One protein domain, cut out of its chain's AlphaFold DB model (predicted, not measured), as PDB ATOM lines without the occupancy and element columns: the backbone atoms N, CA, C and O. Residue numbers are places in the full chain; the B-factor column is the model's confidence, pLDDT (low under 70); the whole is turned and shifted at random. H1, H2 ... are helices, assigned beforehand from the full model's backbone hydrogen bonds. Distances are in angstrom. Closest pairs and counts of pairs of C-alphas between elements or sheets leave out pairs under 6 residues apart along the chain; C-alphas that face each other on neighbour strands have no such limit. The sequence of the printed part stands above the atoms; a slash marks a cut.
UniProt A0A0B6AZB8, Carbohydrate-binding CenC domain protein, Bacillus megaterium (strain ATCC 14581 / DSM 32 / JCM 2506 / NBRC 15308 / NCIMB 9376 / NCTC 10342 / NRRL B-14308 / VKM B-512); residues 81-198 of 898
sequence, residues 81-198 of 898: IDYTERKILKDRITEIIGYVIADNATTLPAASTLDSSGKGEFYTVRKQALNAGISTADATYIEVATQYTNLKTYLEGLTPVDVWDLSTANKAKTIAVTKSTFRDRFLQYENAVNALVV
ATOM      1  N   ILE A  81      16.685 -48.456 -35.956       88.50
ATOM      2  CA  ILE A  81      16.565 -48.659 -34.514       88.50
ATOM      3  C   ILE A  81      15.767 -49.941 -34.313       88.50
ATOM      4  O   ILE A  81      14.576 -50.017 -34.657       88.50
ATOM      5  N   ASP A  82      16.424 -50.961 -33.774       86.94
ATOM      6  CA  ASP A  82      15.824 -52.256 -33.482       86.94
ATOM      7  C   ASP A  82      15.209 -52.330 -32.067       86.94
ATOM      8  O   ASP A  82      15.107 -51.351 -31.324       86.94
ATOM      9  N   TYR A  83      14.707 -53.504 -31.676       84.75
ATOM     10  CA  TYR A  83      14.124 -53.694 -30.341       84.75
ATOM     11  C   TYR A  83      15.148 -53.557 -29.198       84.75
ATOM     12  O   TYR A  83      14.770 -53.209 -28.080       84.75
ATOM     13  N   THR A  84      16.424 -53.850 -29.447       82.62
ATOM     14  CA  THR A  84      17.513 -53.745 -28.468       82.62
ATOM     15  C   THR A  84      17.912 -52.286 -28.268       82.62
ATOM     16  O   THR A  84      18.014 -51.830 -27.133       82.62
ATOM     17  N   GLU A  85      18.047 -51.535 -29.353       85.81
ATOM     18  CA  GLU A  85      18.343 -50.102 -29.362       85.81
ATOM     19  C   GLU A  85      17.204 -49.281 -28.750       85.81
ATOM     20  O   GLU A  85      17.454 -48.371 -27.959       85.81
ATOM     21  N   ARG A  86      15.941 -49.672 -28.978       88.94
ATOM     22  CA  ARG A  86      14.786 -49.066 -28.290       88.94
ATOM     23  C   ARG A  86      14.810 -49.248 -26.772       88.94
ATOM     24  O   ARG A  86      14.325 -48.370 -26.066       88.94
ATOM     25  N   LYS A  87      15.385 -50.336 -26.238       85.38
ATOM     26  CA  LYS A  87      15.566 -50.475 -24.778       85.38
ATOM     27  C   LYS A  87      16.526 -49.418 -24.245       85.38
ATOM     28  O   LYS A  87      16.179 -48.718 -23.305       85.38
ATOM     29  N   ILE A  88      17.675 -49.266 -24.904       84.00
ATOM     30  CA  ILE A  88      18.709 -48.293 -24.524       84.00
ATOM     31  C   ILE A  88      18.153 -46.865 -24.612       84.00
ATOM     32  O   ILE A  88      18.336 -46.057 -23.705       84.00
ATOM     33  N   LEU A  89      17.402 -46.562 -25.670       87.31
ATOM     34  CA  LEU A  89      16.766 -45.256 -25.838       87.31
ATOM     35  C   LEU A  89      15.652 -45.008 -24.823       87.31
ATOM     36  O   LEU A  89      15.535 -43.893 -24.319       87.31
ATOM     37  N   LYS A  90      14.854 -46.027 -24.476       88.88
ATOM     38  CA  LYS A  90      13.860 -45.914 -23.403       88.88
ATOM     39  C   LYS A  90      14.521 -45.630 -22.056       88.88
ATOM     40  O   LYS A  90      13.990 -44.824 -21.289       88.88
ATOM     41  N   ASP A  91      15.671 -46.238 -21.791       86.19
ATOM     42  CA  ASP A  91      16.455 -45.981 -20.584       86.19
ATOM     43  C   ASP A  91      17.003 -44.541 -20.579       86.19
ATOM     44  O   ASP A  91      16.782 -43.824 -19.602       86.19
ATOM     45  N   ARG A  92      17.584 -44.049 -21.689       89.19
ATOM     46  CA  ARG A  92      18.041 -42.644 -21.791       89.19
ATOM     47  C   ARG A  92      16.893 -41.644 -21.644       89.19
ATOM     48  O   ARG A  92      17.016 -40.648 -20.941       89.19
ATOM     49  N   ILE A  93      15.740 -41.910 -22.257       90.94
ATOM     50  CA  ILE A  93      14.547 -41.064 -22.095       90.94
ATOM     51  C   ILE A  93      14.077 -41.070 -20.636       90.94
ATOM     52  O   ILE A  93      13.736 -40.016 -20.104       90.94
ATOM     53  N   THR A  94      14.077 -42.238 -19.986       90.44
ATOM     54  CA  THR A  94      13.732 -42.386 -18.563       90.44
ATOM     55  C   THR A  94      14.675 -41.573 -17.677       90.44
ATOM     56  O   THR A  94      14.215 -40.955 -16.720       90.44
ATOM     57  N   GLU A  95      15.965 -41.527 -18.004       90.38
ATOM     58  CA  GLU A  95      16.953 -40.692 -17.319       90.38
ATOM     59  C   GLU A  95      16.642 -39.197 -17.479       90.38
ATOM     60  O   GLU A  95      16.576 -38.474 -16.483       90.38
ATOM     61  N   ILE A  96      16.331 -38.756 -18.704       92.12
ATOM     62  CA  ILE A  96      15.961 -37.366 -19.008       92.12
ATOM     63  C   ILE A  96      14.709 -36.930 -18.229       92.12
ATOM     64  O   ILE A  96      14.723 -35.887 -17.569       92.12
ATOM     65  N   ILE A  97      13.626 -37.721 -18.277       93.44
ATOM     66  CA  ILE A  97      12.315 -37.338 -17.710       93.44
ATOM     67  C   ILE A  97      12.116 -37.756 -16.245       93.44
ATOM     68  O   ILE A  97      11.223 -37.244 -15.568       93.44
ATOM     69  N   GLY A  98      12.922 -38.691 -15.741       89.75
ATOM     70  CA  GLY A  98      12.921 -39.132 -14.344       89.75
ATOM     71  C   GLY A  98      11.880 -40.183 -13.961       89.75
ATOM     72  O   GLY A  98      11.703 -40.454 -12.769       89.75
ATOM     73  N   TYR A  99      11.166 -40.762 -14.926       89.25
ATOM     74  CA  TYR A  99      10.238 -41.875 -14.715       89.25
ATOM     75  C   TYR A  99      10.104 -42.727 -15.978       89.25
ATOM     76  O   TYR A  99      10.331 -42.255 -17.088       89.25
ATOM     77  N   VAL A 100       9.716 -43.993 -15.810       90.38
ATOM     78  CA  VAL A 100       9.540 -44.914 -16.940       90.38
ATOM     79  C   VAL A 100       8.273 -44.543 -17.705       90.38
ATOM     80  O   VAL A 100       7.170 -44.615 -17.159       90.38
ATOM     81  N   ILE A 101       8.418 -44.172 -18.976       90.44
ATOM     82  CA  ILE A 101       7.276 -43.895 -19.849       90.44
ATOM     83  C   ILE A 101       6.519 -45.189 -20.198       90.44
ATOM     84  O   ILE A 101       7.117 -46.235 -20.481       90.44
ATOM     85  N   ALA A 102       5.186 -45.130 -20.151       91.00
ATOM     86  CA  ALA A 102       4.334 -46.263 -20.496       91.00
ATOM     87  C   ALA A 102       4.480 -46.620 -21.984       91.00
ATOM     88  O   ALA A 102       4.561 -45.730 -22.826       91.00
ATOM     89  N   ASP A 103       4.477 -47.917 -22.316       89.12
ATOM     90  CA  ASP A 103       4.639 -48.388 -23.705       89.12
ATOM     91  C   ASP A 103       3.549 -47.858 -24.650       89.12
ATOM     92  O   ASP A 103       3.782 -47.715 -25.840       89.12
ATOM     93  N   ASN A 104       2.361 -47.550 -24.122       86.44
ATOM     94  CA  ASN A 104       1.226 -47.024 -24.878       86.44
ATOM     95  C   ASN A 104       1.122 -45.486 -24.865       86.44
ATOM     96  O   ASN A 104       0.097 -44.949 -25.289       86.44
ATOM     97  N   ALA A 105       2.118 -44.776 -24.326       89.38
ATOM     98  CA  ALA A 105       2.124 -43.318 -24.322       89.38
ATOM     99  C   ALA A 105       2.451 -42.778 -25.721       89.38
ATOM    100  O   ALA A 105       3.429 -43.203 -26.321       89.38
ATOM    101  N   THR A 106       1.674 -41.799 -26.191       84.62
ATOM    102  CA  THR A 106       1.830 -41.184 -27.526       84.62
ATOM    103  C   THR A 106       2.560 -39.837 -27.498       84.62
ATOM    104  O   THR A 106       2.660 -39.165 -28.517       84.62
ATOM    105  N   THR A 107       2.980 -39.372 -26.319       91.31
ATOM    106  CA  THR A 107       3.721 -38.116 -26.140       91.31
ATOM    107  C   THR A 107       4.611 -38.213 -24.907       91.31
ATOM    108  O   THR A 107       4.218 -38.764 -23.876       91.31
ATOM    109  N   LEU A 108       5.790 -37.613 -24.994       93.44
ATOM    110  CA  LEU A 108       6.645 -37.286 -23.862       93.44
ATOM    111  C   LEU A 108       6.049 -36.098 -23.074       93.44
ATOM    112  O   LEU A 108       5.206 -35.359 -23.601       93.44
ATOM    113  N   PRO A 109       6.434 -35.898 -21.803       93.88
ATOM    114  CA  PRO A 109       5.996 -34.745 -21.016       93.88
ATOM    115  C   PRO A 109       6.499 -33.412 -21.597       93.88
ATOM    116  O   PRO A 109       7.510 -33.354 -22.288       93.88
ATOM    117  N   ALA A 110       5.798 -32.310 -21.319       93.50
ATOM    118  CA  ALA A 110       6.257 -30.971 -21.692       93.50
ATOM    119  C   ALA A 110       7.347 -30.464 -20.730       93.50
ATOM    120  O   ALA A 110       7.336 -30.808 -19.546       93.50
ATOM    121  N   ALA A 111       8.224 -29.571 -21.199       91.69
ATOM    122  CA  ALA A 111       9.297 -28.981 -20.387       91.69
ATOM    123  C   ALA A 111       8.786 -28.354 -19.070       91.69
ATOM    124  O   ALA A 111       9.361 -28.585 -18.012       91.69
ATOM    125  N   SER A 112       7.646 -27.653 -19.099       90.00
ATOM    126  CA  SER A 112       7.025 -27.066 -17.899       90.00
ATOM    127  C   SER A 112       6.564 -28.106 -16.868       90.00
ATOM    128  O   SER A 112       6.565 -27.838 -15.667       90.00
ATOM    129  N   THR A 113       6.184 -29.305 -17.324       90.56
ATOM    130  CA  THR A 113       5.831 -30.434 -16.446       90.56
ATOM    131  C   THR A 113       7.083 -31.031 -15.812       90.56
ATOM    132  O   THR A 113       7.071 -31.345 -14.623       90.56
ATOM    133  N   LEU A 114       8.173 -31.138 -16.579       92.81
ATOM    134  CA  LEU A 114       9.463 -31.604 -16.070       92.81
ATOM    135  C   LEU A 114      10.091 -30.627 -15.071       92.81
ATOM    136  O   LEU A 114      10.592 -31.067 -14.043       92.81
ATOM    137  N   ASP A 115       9.985 -29.314 -15.293       88.94
ATOM    138  CA  ASP A 115      10.469 -28.290 -14.350       88.94
ATOM    139  C   ASP A 115       9.824 -28.410 -12.954       88.94
ATOM    140  O   ASP A 115      10.423 -28.029 -11.948       88.94
ATOM    141  N   SER A 116       8.621 -28.987 -12.879       87.81
ATOM    142  CA  SER A 116       7.881 -29.197 -11.628       87.81
ATOM    143  C   SER A 116       7.925 -30.647 -11.113       87.81
ATOM    144  O   SER A 116       7.326 -30.934 -10.078       87.81
ATOM    145  N   SER A 117       8.596 -31.577 -11.806       87.38
ATOM    146  CA  SER A 117       8.492 -33.024 -11.530       87.38
ATOM    147  C   SER A 117       9.275 -33.487 -10.296       87.38
ATOM    148  O   SER A 117       8.943 -34.515  -9.700       87.38
ATOM    149  N   GLY A 118      10.341 -32.766  -9.930       87.81
ATOM    150  CA  GLY A 118      11.273 -33.186  -8.883       87.81
ATOM    151  C   GLY A 118      12.229 -34.317  -9.286       87.81
ATOM    152  O   GLY A 118      12.940 -34.827  -8.421       87.81
ATOM    153  N   LYS A 119      12.210 -34.774 -10.547       87.94
ATOM    154  CA  LYS A 119      12.875 -36.011 -10.996       87.94
ATOM    155  C   LYS A 119      13.445 -35.874 -12.411       87.94
ATOM    156  O   LYS A 119      12.891 -35.151 -13.233       87.94
ATOM    157  N   GLY A 120      14.491 -36.648 -12.703       89.06
ATOM    158  CA  GLY A 120      15.109 -36.725 -14.031       89.06
ATOM    159  C   GLY A 120      16.226 -35.712 -14.238       89.06
ATOM    160  O   GLY A 120      16.339 -34.733 -13.497       89.06
ATOM    161  N   GLU A 121      17.072 -35.968 -15.231       93.50
ATOM    162  CA  GLU A 121      18.221 -35.133 -15.585       93.50
ATOM    163  C   GLU A 121      17.791 -33.707 -15.939       93.50
ATOM    164  O   GLU A 121      18.354 -32.755 -15.398       93.50
ATOM    165  N   PHE A 122      16.726 -33.554 -16.738       94.19
ATOM    166  CA  PHE A 122      16.186 -32.249 -17.124       94.19
ATOM    167  C   PHE A 122      15.905 -31.365 -15.901       94.19
ATOM    168  O   PHE A 122      16.384 -30.232 -15.807       94.19
ATOM    169  N   TYR A 123      15.148 -31.904 -14.937       94.56
ATOM    170  CA  TYR A 123      14.831 -31.208 -13.692       94.56
ATOM    171  C   TYR A 123      16.089 -30.974 -12.862       94.56
ATOM    172  O   TYR A 123      16.290 -29.882 -12.340       94.56
ATOM    173  N   THR A 124      16.930 -31.999 -12.719       94.06
ATOM    174  CA  THR A 124      18.078 -31.980 -11.809       94.06
ATOM    175  C   THR A 124      19.080 -30.905 -12.211       94.06
ATOM    176  O   THR A 124      19.446 -30.085 -11.371       94.06
ATOM    177  N   VAL A 125      19.465 -30.851 -13.486       93.44
ATOM    178  CA  VAL A 125      20.461 -29.895 -13.996       93.44
ATOM    179  C   VAL A 125      19.941 -28.462 -13.875       93.44
ATOM    180  O   VAL A 125      20.621 -27.581 -13.349       93.44
ATOM    181  N   ARG A 126      18.682 -28.230 -14.256       94.50
ATOM    182  CA  ARG A 126      18.040 -26.917 -14.115       94.50
ATOM    183  C   ARG A 126      17.877 -26.532 -12.641       94.50
ATOM    184  O   ARG A 126      18.196 -25.414 -12.239       94.50
ATOM    185  N   LYS A 127      17.456 -27.447 -11.770       93.81
ATOM    186  CA  LYS A 127      17.325 -27.161 -10.334       93.81
ATOM    187  C   LYS A 127      18.677 -26.856  -9.684       93.81
ATOM    188  O   LYS A 127      18.743 -25.963  -8.839       93.81
ATOM    189  N   GLN A 128      19.743 -27.546 -10.084       91.69
ATOM    190  CA  GLN A 128      21.108 -27.259  -9.640       91.69
ATOM    191  C   GLN A 128      21.568 -25.862 -10.069       91.69
ATOM    192  O   GLN A 128      22.095 -25.134  -9.229       91.69
ATOM    193  N   ALA A 129      21.283 -25.448 -11.308       90.56
ATOM    194  CA  ALA A 129      21.566 -24.097 -11.791       90.56
ATOM    195  C   ALA A 129      20.856 -23.017 -10.957       90.56
ATOM    196  O   ALA A 129      21.494 -22.070 -10.494       90.56
ATOM    197  N   LEU A 130      19.560 -23.197 -10.668       93.00
ATOM    198  CA  LEU A 130      18.809 -22.276  -9.802       93.00
ATOM    199  C   LEU A 130      19.373 -22.222  -8.383       93.00
ATOM    200  O   LEU A 130      19.505 -21.143  -7.811       93.00
ATOM    201  N   ASN A 131      19.717 -23.378  -7.812       90.81
ATOM    202  CA  ASN A 131      20.319 -23.449  -6.482       90.81
ATOM    203  C   ASN A 131      21.715 -22.795  -6.449       90.81
ATOM    204  O   ASN A 131      22.100 -22.256  -5.415       90.81
ATOM    205  N   ALA A 132      22.452 -22.806  -7.564       86.94
ATOM    206  CA  ALA A 132      23.704 -22.068  -7.727       86.94
ATOM    207  C   ALA A 132      23.494 -20.558  -7.967       86.94
ATOM    208  O   ALA A 132      24.448 -19.787  -7.880       86.94
ATOM    209  N   GLY A 133      22.258 -20.118  -8.227       88.50
ATOM    210  CA  GLY A 133      21.896 -18.713  -8.427       88.50
ATOM    211  C   GLY A 133      21.817 -18.267  -9.891       88.50
ATOM    212  O   GLY A 133      21.798 -17.065 -10.148       88.50
ATOM    213  N   ILE A 134      21.775 -19.197 -10.848       90.06
ATOM    214  CA  ILE A 134      21.485 -18.903 -12.258       90.06
ATOM    215  C   ILE A 134      19.979 -18.671 -12.404       90.06
ATOM    216  O   ILE A 134      19.173 -19.485 -11.963       90.06
ATOM    217  N   SER A 135      19.594 -17.541 -12.996       91.94
ATOM    218  CA  SER A 135      18.188 -17.146 -13.140       91.94
ATOM    219  C   SER A 135      17.443 -18.025 -14.147       91.94
ATOM    220  O   SER A 135      18.022 -18.490 -15.122       91.94
ATOM    221  N   THR A 136      16.122 -18.165 -13.999       89.94
ATOM    222  CA  THR A 136      15.274 -18.809 -15.020       89.94
ATOM    223  C   THR A 136      15.264 -18.060 -16.356       89.94
ATOM    224  O   THR A 136      14.829 -18.614 -17.361       89.94
ATOM    225  N   ALA A 137      15.693 -16.793 -16.360       89.81
ATOM    226  CA  ALA A 137      15.867 -15.979 -17.560       89.81
ATOM    227  C   ALA A 137      17.238 -16.177 -18.230       89.81
ATOM    228  O   ALA A 137      17.487 -15.595 -19.283       89.81
ATOM    229  N   ASP A 138      18.136 -16.944 -17.605       92.69
ATOM    230  CA  ASP A 138      19.448 -17.219 -18.169       92.69
ATOM    231  C   ASP A 138      19.306 -18.018 -19.463       92.69
ATOM    232  O   ASP A 138      18.531 -18.973 -19.544       92.69
ATOM    233  N   ALA A 139      20.056 -17.621 -20.485       86.69
ATOM    234  CA  ALA A 139      19.969 -18.244 -21.795       86.69
ATOM    235  C   ALA A 139      20.328 -19.736 -21.739       86.69
ATOM    236  O   ALA A 139      19.615 -20.540 -22.329       86.69
ATOM    237  N   THR A 140      21.353 -20.130 -20.974       91.06
ATOM    238  CA  THR A 140      21.748 -21.544 -20.819       91.06
ATOM    239  C   THR A 140      20.699 -22.339 -20.053       91.06
ATOM    240  O   THR A 140      20.440 -23.501 -20.365       91.06
ATOM    241  N   TYR A 141      20.024 -21.689 -19.099       92.88
ATOM    242  CA  TYR A 141      18.880 -22.268 -18.414       92.88
ATOM    243  C   TYR A 141      17.731 -22.496 -19.395       92.88
ATOM    244  O   TYR A 141      17.228 -23.610 -19.487       92.88
ATOM    245  N   ILE A 142      17.332 -21.483 -20.167       92.62
ATOM    246  CA  ILE A 142      16.240 -21.570 -21.151       92.62
ATOM    247  C   ILE A 142      16.542 -22.624 -22.224       92.62
ATOM    248  O   ILE A 142      15.657 -23.410 -22.569       92.62
ATOM    249  N   GLU A 143      17.785 -22.700 -22.692       92.81
ATOM    250  CA  GLU A 143      18.189 -23.537 -23.823       92.81
ATOM    251  C   GLU A 143      17.948 -25.036 -23.591       92.81
ATOM    252  O   GLU A 143      17.541 -25.740 -24.514       92.81
ATOM    253  N   VAL A 144      18.071 -25.531 -22.353       93.75
ATOM    254  CA  VAL A 144      17.758 -26.938 -22.025       93.75
ATOM    255  C   VAL A 144      16.282 -27.264 -22.288       93.75
ATOM    256  O   VAL A 144      15.968 -28.322 -22.837       93.75
ATOM    257  N   ALA A 145      15.362 -26.344 -21.965       94.12
ATOM    258  CA  ALA A 145      13.933 -26.500 -22.269       94.12
ATOM    259  C   ALA A 145      13.669 -26.452 -23.773       94.12
ATOM    260  O   ALA A 145      12.873 -27.250 -24.280       94.12
ATOM    261  N   THR A 146      14.346 -25.546 -24.479       93.31
ATOM    262  CA  THR A 146      14.244 -25.421 -25.934       93.31
ATOM    263  C   THR A 146      14.692 -26.711 -26.619       93.31
ATOM    264  O   THR A 146      13.934 -27.288 -27.401       93.31
ATOM    265  N   GLN A 147      15.874 -27.233 -26.279       95.00
ATOM    266  CA  GLN A 147      16.424 -28.414 -26.947       95.00
ATOM    267  C   GLN A 147      15.744 -29.722 -26.535       95.00
ATOM    268  O   GLN A 147      15.539 -30.584 -27.389       95.00
ATOM    269  N   TYR A 148      15.258 -29.849 -25.294       95.62
ATOM    270  CA  TYR A 148      14.379 -30.964 -24.920       95.62
ATOM    271  C   TYR A 148      13.079 -30.961 -25.735       95.62
ATOM    272  O   TYR A 148      12.642 -32.004 -26.219       95.62
ATOM    273  N   THR A 149      12.474 -29.785 -25.938       94.19
ATOM    274  CA  THR A 149      11.244 -29.651 -26.737       94.19
ATOM    275  C   THR A 149      11.488 -30.034 -28.202       94.19
ATOM    276  O   THR A 149      10.651 -30.703 -28.817       94.19
ATOM    277  N   ASN A 150      12.659 -29.693 -28.747       94.19
ATOM    278  CA  ASN A 150      13.075 -30.104 -30.089       94.19
ATOM    279  C   ASN A 150      13.296 -31.623 -30.193       94.19
ATOM    280  O   ASN A 150      12.812 -32.245 -31.140       94.19
ATOM    281  N   LEU A 151      13.982 -32.230 -29.218       93.75
ATOM    282  CA  LEU A 151      14.207 -33.678 -29.154       93.75
ATOM    283  C   LEU A 151      12.885 -34.443 -29.019       93.75
ATOM    284  O   LEU A 151      12.632 -35.376 -29.779       93.75
ATOM    285  N   LYS A 152      12.010 -33.995 -28.115       94.31
ATOM    286  CA  LYS A 152      10.647 -34.511 -27.938       94.31
ATOM    287  C   LYS A 152       9.889 -34.558 -29.263       94.31
ATOM    288  O   LYS A 152       9.394 -35.611 -29.651       94.31
ATOM    289  N   THR A 153       9.834 -33.419 -29.953       93.88
ATOM    290  CA  THR A 153       9.089 -33.275 -31.214       93.88
ATOM    291  C   THR A 153       9.619 -34.227 -32.285       93.88
ATOM    292  O   THR A 153       8.851 -34.781 -33.065       93.88
ATOM    293  N   TYR A 154      10.935 -34.441 -32.319       93.19
ATOM    294  CA  TYR A 154      11.553 -35.360 -33.265       93.19
ATOM    295  C   TYR A 154      11.248 -36.833 -32.953       93.19
ATOM    296  O   TYR A 154      10.878 -37.568 -33.864       93.19
ATOM    297  N   LEU A 155      11.354 -37.261 -31.689       92.44
ATOM    298  CA  LEU A 155      11.120 -38.659 -31.295       92.44
ATOM    299  C   LEU A 155       9.661 -39.094 -31.485       92.44
ATOM    300  O   LEU A 155       9.418 -40.221 -31.906       92.44
ATOM    301  N   GLU A 156       8.712 -38.192 -31.235       93.12
ATOM    302  CA  GLU A 156       7.274 -38.405 -31.485       93.12
ATOM    303  C   GLU A 156       6.924 -38.459 -32.981       93.12
ATOM    304  O   GLU A 156       5.868 -38.957 -33.361       93.12
ATOM    305  N   GLY A 157       7.801 -37.935 -33.843       88.81
ATOM    306  CA  GLY A 157       7.626 -37.954 -35.294       88.81
ATOM    307  C   GLY A 157       8.109 -39.240 -35.974       88.81
ATOM    308  O   GLY A 157       7.961 -39.370 -37.192       88.81
ATOM    309  N   LEU A 158       8.715 -40.175 -35.234       90.94
ATOM    310  CA  LEU A 158       9.270 -41.411 -35.785       90.94
ATOM    311  C   LEU A 158       8.189 -42.485 -35.980       90.94
ATOM    312  O   LEU A 158       7.257 -42.625 -35.197       90.94
ATOM    313  N   THR A 159       8.309 -43.263 -37.058       89.31
ATOM    314  CA  THR A 159       7.317 -44.276 -37.466       89.31
ATOM    315  C   THR A 159       8.012 -45.610 -37.765       89.31
ATOM    316  O   THR A 159       9.199 -45.610 -38.094       89.31
ATOM    317  N   PRO A 160       7.330 -46.771 -37.668       88.25
ATOM    318  CA  PRO A 160       5.894 -46.987 -37.435       88.25
ATOM    319  C   PRO A 160       5.489 -47.167 -35.959       88.25
ATOM    320  O   PRO A 160       4.361 -47.584 -35.688       88.25
ATOM    321  N   VAL A 161       6.404 -46.956 -35.016       91.00
ATOM    322  CA  VAL A 161       6.180 -47.134 -33.576       91.00
ATOM    323  C   VAL A 161       7.015 -46.118 -32.803       91.00
ATOM    324  O   VAL A 161       8.107 -45.775 -33.252       91.00
ATOM    325  N   ASP A 162       6.519 -45.674 -31.649       92.69
ATOM    326  CA  ASP A 162       7.263 -44.798 -30.749       92.69
ATOM    327  C   ASP A 162       8.544 -45.474 -30.243       92.69
ATOM    328  O   ASP A 162       8.590 -46.677 -29.957       92.69
ATOM    329  N   VAL A 163       9.601 -44.677 -30.089       89.25
ATOM    330  CA  VAL A 163      10.939 -45.163 -29.715       89.25
ATOM    331  C   VAL A 163      10.947 -45.873 -28.352       89.25
ATOM    332  O   VAL A 163      11.764 -46.763 -28.129       89.25
ATOM    333  N   TRP A 164      10.017 -45.532 -27.456       91.00
ATOM    334  CA  TRP A 164       9.905 -46.087 -26.102       91.00
ATOM    335  C   TRP A 164       8.879 -47.225 -25.940       91.00
ATOM    336  O   TRP A 164       8.723 -47.737 -24.826       91.00
ATOM    337  N   ASP A 165       8.170 -47.632 -26.997       91.94
ATOM    338  CA  ASP A 165       7.203 -48.737 -26.929       91.94
ATOM    339  C   ASP A 165       7.916 -50.092 -27.056       91.94
ATOM    340  O   ASP A 165       8.381 -50.485 -28.130       91.94
ATOM    341  N   LEU A 166       7.979 -50.836 -25.949       89.31
ATOM    342  CA  LEU A 166       8.567 -52.177 -25.881       89.31
ATOM    343  C   LEU A 166       7.517 -53.294 -25.785       89.31
ATOM    344  O   LEU A 166       7.868 -54.440 -25.463       89.31
ATOM    345  N   SER A 167       6.249 -52.991 -26.084       88.81
ATOM    346  CA  SER A 167       5.145 -53.944 -26.016       88.81
ATOM    347  C   SER A 167       5.405 -55.169 -26.892       88.81
ATOM    348  O   SER A 167       5.991 -55.108 -27.979       88.81
ATOM    349  N   THR A 168       4.934 -56.329 -26.433       85.12
ATOM    350  CA  THR A 168       5.164 -57.603 -27.129       85.12
ATOM    351  C   THR A 168       4.631 -57.583 -28.567       85.12
ATOM    352  O   THR A 168       5.234 -58.200 -29.444       85.12
ATOM    353  N   ALA A 169       3.559 -56.824 -28.827       86.62
ATOM    354  CA  ALA A 169       2.959 -56.652 -30.151       86.62
ATOM    355  C   ALA A 169       3.871 -55.911 -31.150       86.62
ATOM    356  O   ALA A 169       3.807 -56.178 -32.349       86.62
ATOM    357  N   ASN A 170       4.751 -55.023 -30.673       89.50
ATOM    358  CA  ASN A 170       5.619 -54.190 -31.510       89.50
ATOM    359  C   ASN A 170       7.094 -54.634 -31.502       89.50
ATOM    360  O   ASN A 170       7.950 -53.959 -32.079       89.50
ATOM    361  N   LYS A 171       7.407 -55.793 -30.905       86.94
ATOM    362  CA  LYS A 171       8.778 -56.318 -30.770       86.94
ATOM    363  C   LYS A 171       9.505 -56.530 -32.106       86.94
ATOM    364  O   LYS A 171      10.707 -56.321 -32.175       86.94
ATOM    365  N   ALA A 172       8.792 -56.940 -33.155       85.19
ATOM    366  CA  ALA A 172       9.381 -57.209 -34.471       85.19
ATOM    367  C   ALA A 172       9.521 -55.957 -35.360       85.19
ATOM    368  O   ALA A 172      10.067 -56.050 -36.455       85.19
ATOM    369  N   LYS A 173       9.000 -54.802 -34.924       89.94
ATOM    370  CA  LYS A 173       9.073 -53.551 -35.686       89.94
ATOM    371  C   LYS A 173      10.436 -52.887 -35.503       89.94
ATOM    372  O   LYS A 173      10.961 -52.847 -34.389       89.94
ATOM    373  N   THR A 174      10.948 -52.319 -36.586       89.06
ATOM    374  CA  THR A 174      12.143 -51.476 -36.610       89.06
ATOM    375  C   THR A 174      11.775 -50.066 -37.074       89.06
ATOM    376  O   THR A 174      10.793 -49.890 -37.802       89.06
ATOM    377  N   ILE A 175      12.523 -49.060 -36.621       91.12
ATOM    378  CA  ILE A 175      12.326 -47.650 -36.993       91.12
ATOM    379  C   ILE A 175      13.469 -47.255 -37.926       91.12
ATOM    380  O   ILE A 175      14.632 -47.406 -37.564       91.12
ATOM    381  N   ALA A 176      13.156 -46.755 -39.118       88.62
ATOM    382  CA  ALA A 176      14.172 -46.215 -40.019       88.62
ATOM    383  C   ALA A 176      14.481 -44.766 -39.631       88.62
ATOM    384  O   ALA A 176      13.566 -43.946 -39.518       88.62
ATOM    385  N   VAL A 177      15.759 -44.441 -39.449       86.25
ATOM    386  CA  VAL A 177      16.195 -43.094 -39.068       86.25
ATOM    387  C   VAL A 177      17.360 -42.627 -39.922       86.25
ATOM    388  O   VAL A 177      18.243 -43.396 -40.290       86.25
ATOM    389  N   THR A 178      17.410 -41.323 -40.193       85.62
ATOM    390  CA  THR A 178      18.645 -40.706 -40.679       85.62
ATOM    391  C   THR A 178      19.586 -40.552 -39.495       85.62
ATOM    392  O   THR A 178      19.341 -39.729 -38.609       85.62
ATOM    393  N   LYS A 179      20.673 -41.327 -39.501       79.75
ATOM    394  CA  LYS A 179      21.693 -41.360 -38.448       79.75
ATOM    395  C   LYS A 179      22.116 -39.969 -37.948       79.75
ATOM    396  O   LYS A 179      22.148 -39.758 -36.742       79.75
ATOM    397  N   SER A 180      22.397 -39.015 -38.841       76.75
ATOM    398  CA  SER A 180      22.820 -37.654 -38.459       76.75
ATOM    399  C   SER A 180      21.723 -36.868 -37.744       76.75
ATOM    400  O   SER A 180      21.952 -36.342 -36.665       76.75
ATOM    401  N   THR A 181      20.504 -36.851 -38.289       82.56
ATOM    402  CA  THR A 181      19.383 -36.118 -37.684       82.56
ATOM    403  C   THR A 181      19.012 -36.676 -36.314       82.56
ATOM    404  O   THR A 181      18.712 -35.909 -35.403       82.56
ATOM    405  N   PHE A 182      19.048 -38.001 -36.157       85.62
ATOM    406  CA  PHE A 182      18.779 -38.648 -34.877       85.62
ATOM    407  C   PHE A 182      19.808 -38.245 -33.815       85.62
ATOM    408  O   PHE A 182      19.437 -37.852 -32.710       85.62
ATOM    409  N   ARG A 183      21.094 -38.264 -34.179       82.50
ATOM    410  CA  ARG A 183      22.200 -37.861 -33.298       82.50
ATOM    411  C   ARG A 183      22.151 -36.393 -32.929       82.50
ATOM    412  O   ARG A 183      22.226 -36.082 -31.747       82.50
ATOM    413  N   ASP A 184      21.961 -35.510 -33.908       80.38
ATOM    414  CA  ASP A 184      21.949 -34.060 -33.703       80.38
ATOM    415  C   ASP A 184      20.917 -33.642 -32.657       80.38
ATOM    416  O   ASP A 184      21.164 -32.740 -31.861       80.38
ATOM    417  N   ARG A 185      19.760 -34.311 -32.624       86.38
ATOM    418  CA  ARG A 185      18.693 -33.975 -31.676       86.38
ATOM    419  C   ARG A 185      19.051 -34.299 -30.241       86.38
ATOM    420  O   ARG A 185      18.792 -33.481 -29.362       86.38
ATOM    421  N   PHE A 186      19.653 -35.455 -30.001       85.88
ATOM    422  CA  PHE A 186      20.138 -35.762 -28.667       85.88
ATOM    423  C   PHE A 186      21.370 -34.932 -28.319       85.88
ATOM    424  O   PHE A 186      21.401 -34.357 -27.242       85.88
ATOM    425  N   LEU A 187      22.320 -34.763 -29.241       84.56
ATOM    426  CA  LEU A 187      23.525 -33.961 -29.023       84.56
ATOM    427  C   LEU A 187      23.208 -32.499 -28.677       84.56
ATOM    428  O   LEU A 187      23.839 -31.926 -27.798       84.56
ATOM    429  N   GLN A 188      22.215 -31.886 -29.327       83.19
ATOM    430  CA  GLN A 188      21.748 -30.534 -28.991       83.19
ATOM    431  C   GLN A 188      21.208 -30.451 -27.563       83.19
ATOM    432  O   GLN A 188      21.479 -29.480 -26.856       83.19
ATOM    433  N   TYR A 189      20.470 -31.472 -27.131       89.94
ATOM    434  CA  TYR A 189      19.999 -31.566 -25.757       89.94
ATOM    435  C   TYR A 189      21.164 -31.786 -24.773       89.94
ATOM    436  O   TYR A 189      21.278 -31.026 -23.815       89.94
ATOM    437  N   GLU A 190      22.079 -32.723 -25.049       87.94
ATOM    438  CA  GLU A 190      23.281 -32.957 -24.230       87.94
ATOM    439  C   GLU A 190      24.159 -31.703 -24.120       87.94
ATOM    440  O   GLU A 190      24.649 -31.374 -23.045       87.94
ATOM    441  N   ASN A 191      24.341 -30.956 -25.213       82.94
ATOM    442  CA  ASN A 191      25.123 -29.719 -25.225       82.94
ATOM    443  C   ASN A 191      24.458 -28.620 -24.404       82.94
ATOM    444  O   ASN A 191      25.147 -27.897 -23.688       82.94
ATOM    445  N   ALA A 192      23.130 -28.503 -24.474       85.88
ATOM    446  CA  ALA A 192      22.397 -27.571 -23.628       85.88
ATOM    447  C   ALA A 192      22.535 -27.955 -22.144       85.88
ATOM    448  O   ALA A 192      22.800 -27.090 -21.308       85.88
ATOM    449  N   VAL A 193      22.419 -29.250 -21.821       89.88
ATOM    450  CA  VAL A 193      22.640 -29.784 -20.470       89.88
ATOM    451  C   VAL A 193      24.062 -29.482 -19.992       89.88
ATOM    452  O   VAL A 193      24.229 -28.880 -18.935       89.88
ATOM    453  N   ASN A 194      25.083 -29.806 -20.785       89.62
ATOM    454  CA  ASN A 194      26.486 -29.572 -20.446       89.62
ATOM    455  C   ASN A 194      26.815 -28.082 -20.303       89.62
ATOM    456  O   ASN A 194      27.507 -27.711 -19.359       89.62
ATOM    457  N   ALA A 195      26.293 -27.209 -21.172       80.50
ATOM    458  CA  ALA A 195      26.466 -25.760 -21.052       80.50
ATOM    459  C   ALA A 195      25.880 -25.233 -19.735       80.50
ATOM    460  O   ALA A 195      26.516 -24.427 -19.054       80.50
ATOM    461  N   LEU A 196      24.710 -25.737 -19.331       90.56
ATOM    462  CA  LEU A 196      24.106 -25.375 -18.054       90.56
ATOM    463  C   LEU A 196      24.882 -25.956 -16.863       90.56
ATOM    464  O   LEU A 196      25.067 -25.257 -15.870       90.56
ATOM    465  N   VAL A 197      25.385 -27.192 -16.951       90.69
ATOM    466  CA  VAL A 197      26.258 -27.800 -15.926       90.69
ATOM    467  C   VAL A 197      27.556 -27.003 -15.765       90.69
ATOM    468  O   VAL A 197      27.934 -26.698 -14.638       90.69
ATOM    469  N   VAL A 198      28.211 -26.609 -16.861       89.44
ATOM    470  CA  VAL A 198      29.442 -25.797 -16.845       89.44
ATOM    471  C   VAL A 198      29.175 -24.415 -16.257       89.44
ATOM    472  O   VAL A 198      29.915 -23.980 -15.376       89.44
TER     473      VAL A 198
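This is residues 81 to 198 of the 898 residues of the protein "Carbohydrate-binding CenC domain protein" of Bacillus megaterium (strain ATCC 14581 / DSM 32 / JCM 2506 / NBRC 15308 / NCIMB 9376 / NCTC 10342 / NRRL B-14308 / VKM B-512) (UniProt A0A0B6AZB8). What shape is it? H1 and H3 run nearly end to end in one long row, H4 and H5 form a long helical hairpin that meets H3 through residues 141 to 144 of H4 and 193 to 197 of H5 alone, and short H2 packs on H3. H3, H4 and H5 make an up-and-down bundle, each running against the one before. What makes it up? The printed part has 118 residues, with named helices H1 to H5 in order and no named strand: all helix, compact, with a radius of gyration of the C-alphas of 14.8 A and spans of 48 by 28 by 18 A.

Where does H1, residues 83 to 97, meet H3, residues 120 to 132? They touch only at their ends, the closest C-alphas, of Ile 97 and Gly 120, 4.7 A apart. How do H4, residues 139 to 156, and H5, residues 179 to 198, stand? This hairpin touches at a shallow tilt of 25 degrees, opposite ways; the closest C-alphas, of Gln 147 and Tyr 189, are 4.9 A apart. O i to N i+4 pairs within hydrogen-bond range number 12 of 14 in H4 and 15 of 16 in H5.

Where does H1 begin? C-alpha 83 is at (14.124, -53.694, -30.341). Where does H5 end? C-alpha 198 is at (29.442, -25.797, -16.845); H5 is 27.7 A long. And H2? It is residues 111 to 115.

Which links are long? H1 to H2 and H4 to H5. Is it whole? The printed part has no cut, and no printed residue is under 70 in pLDDT.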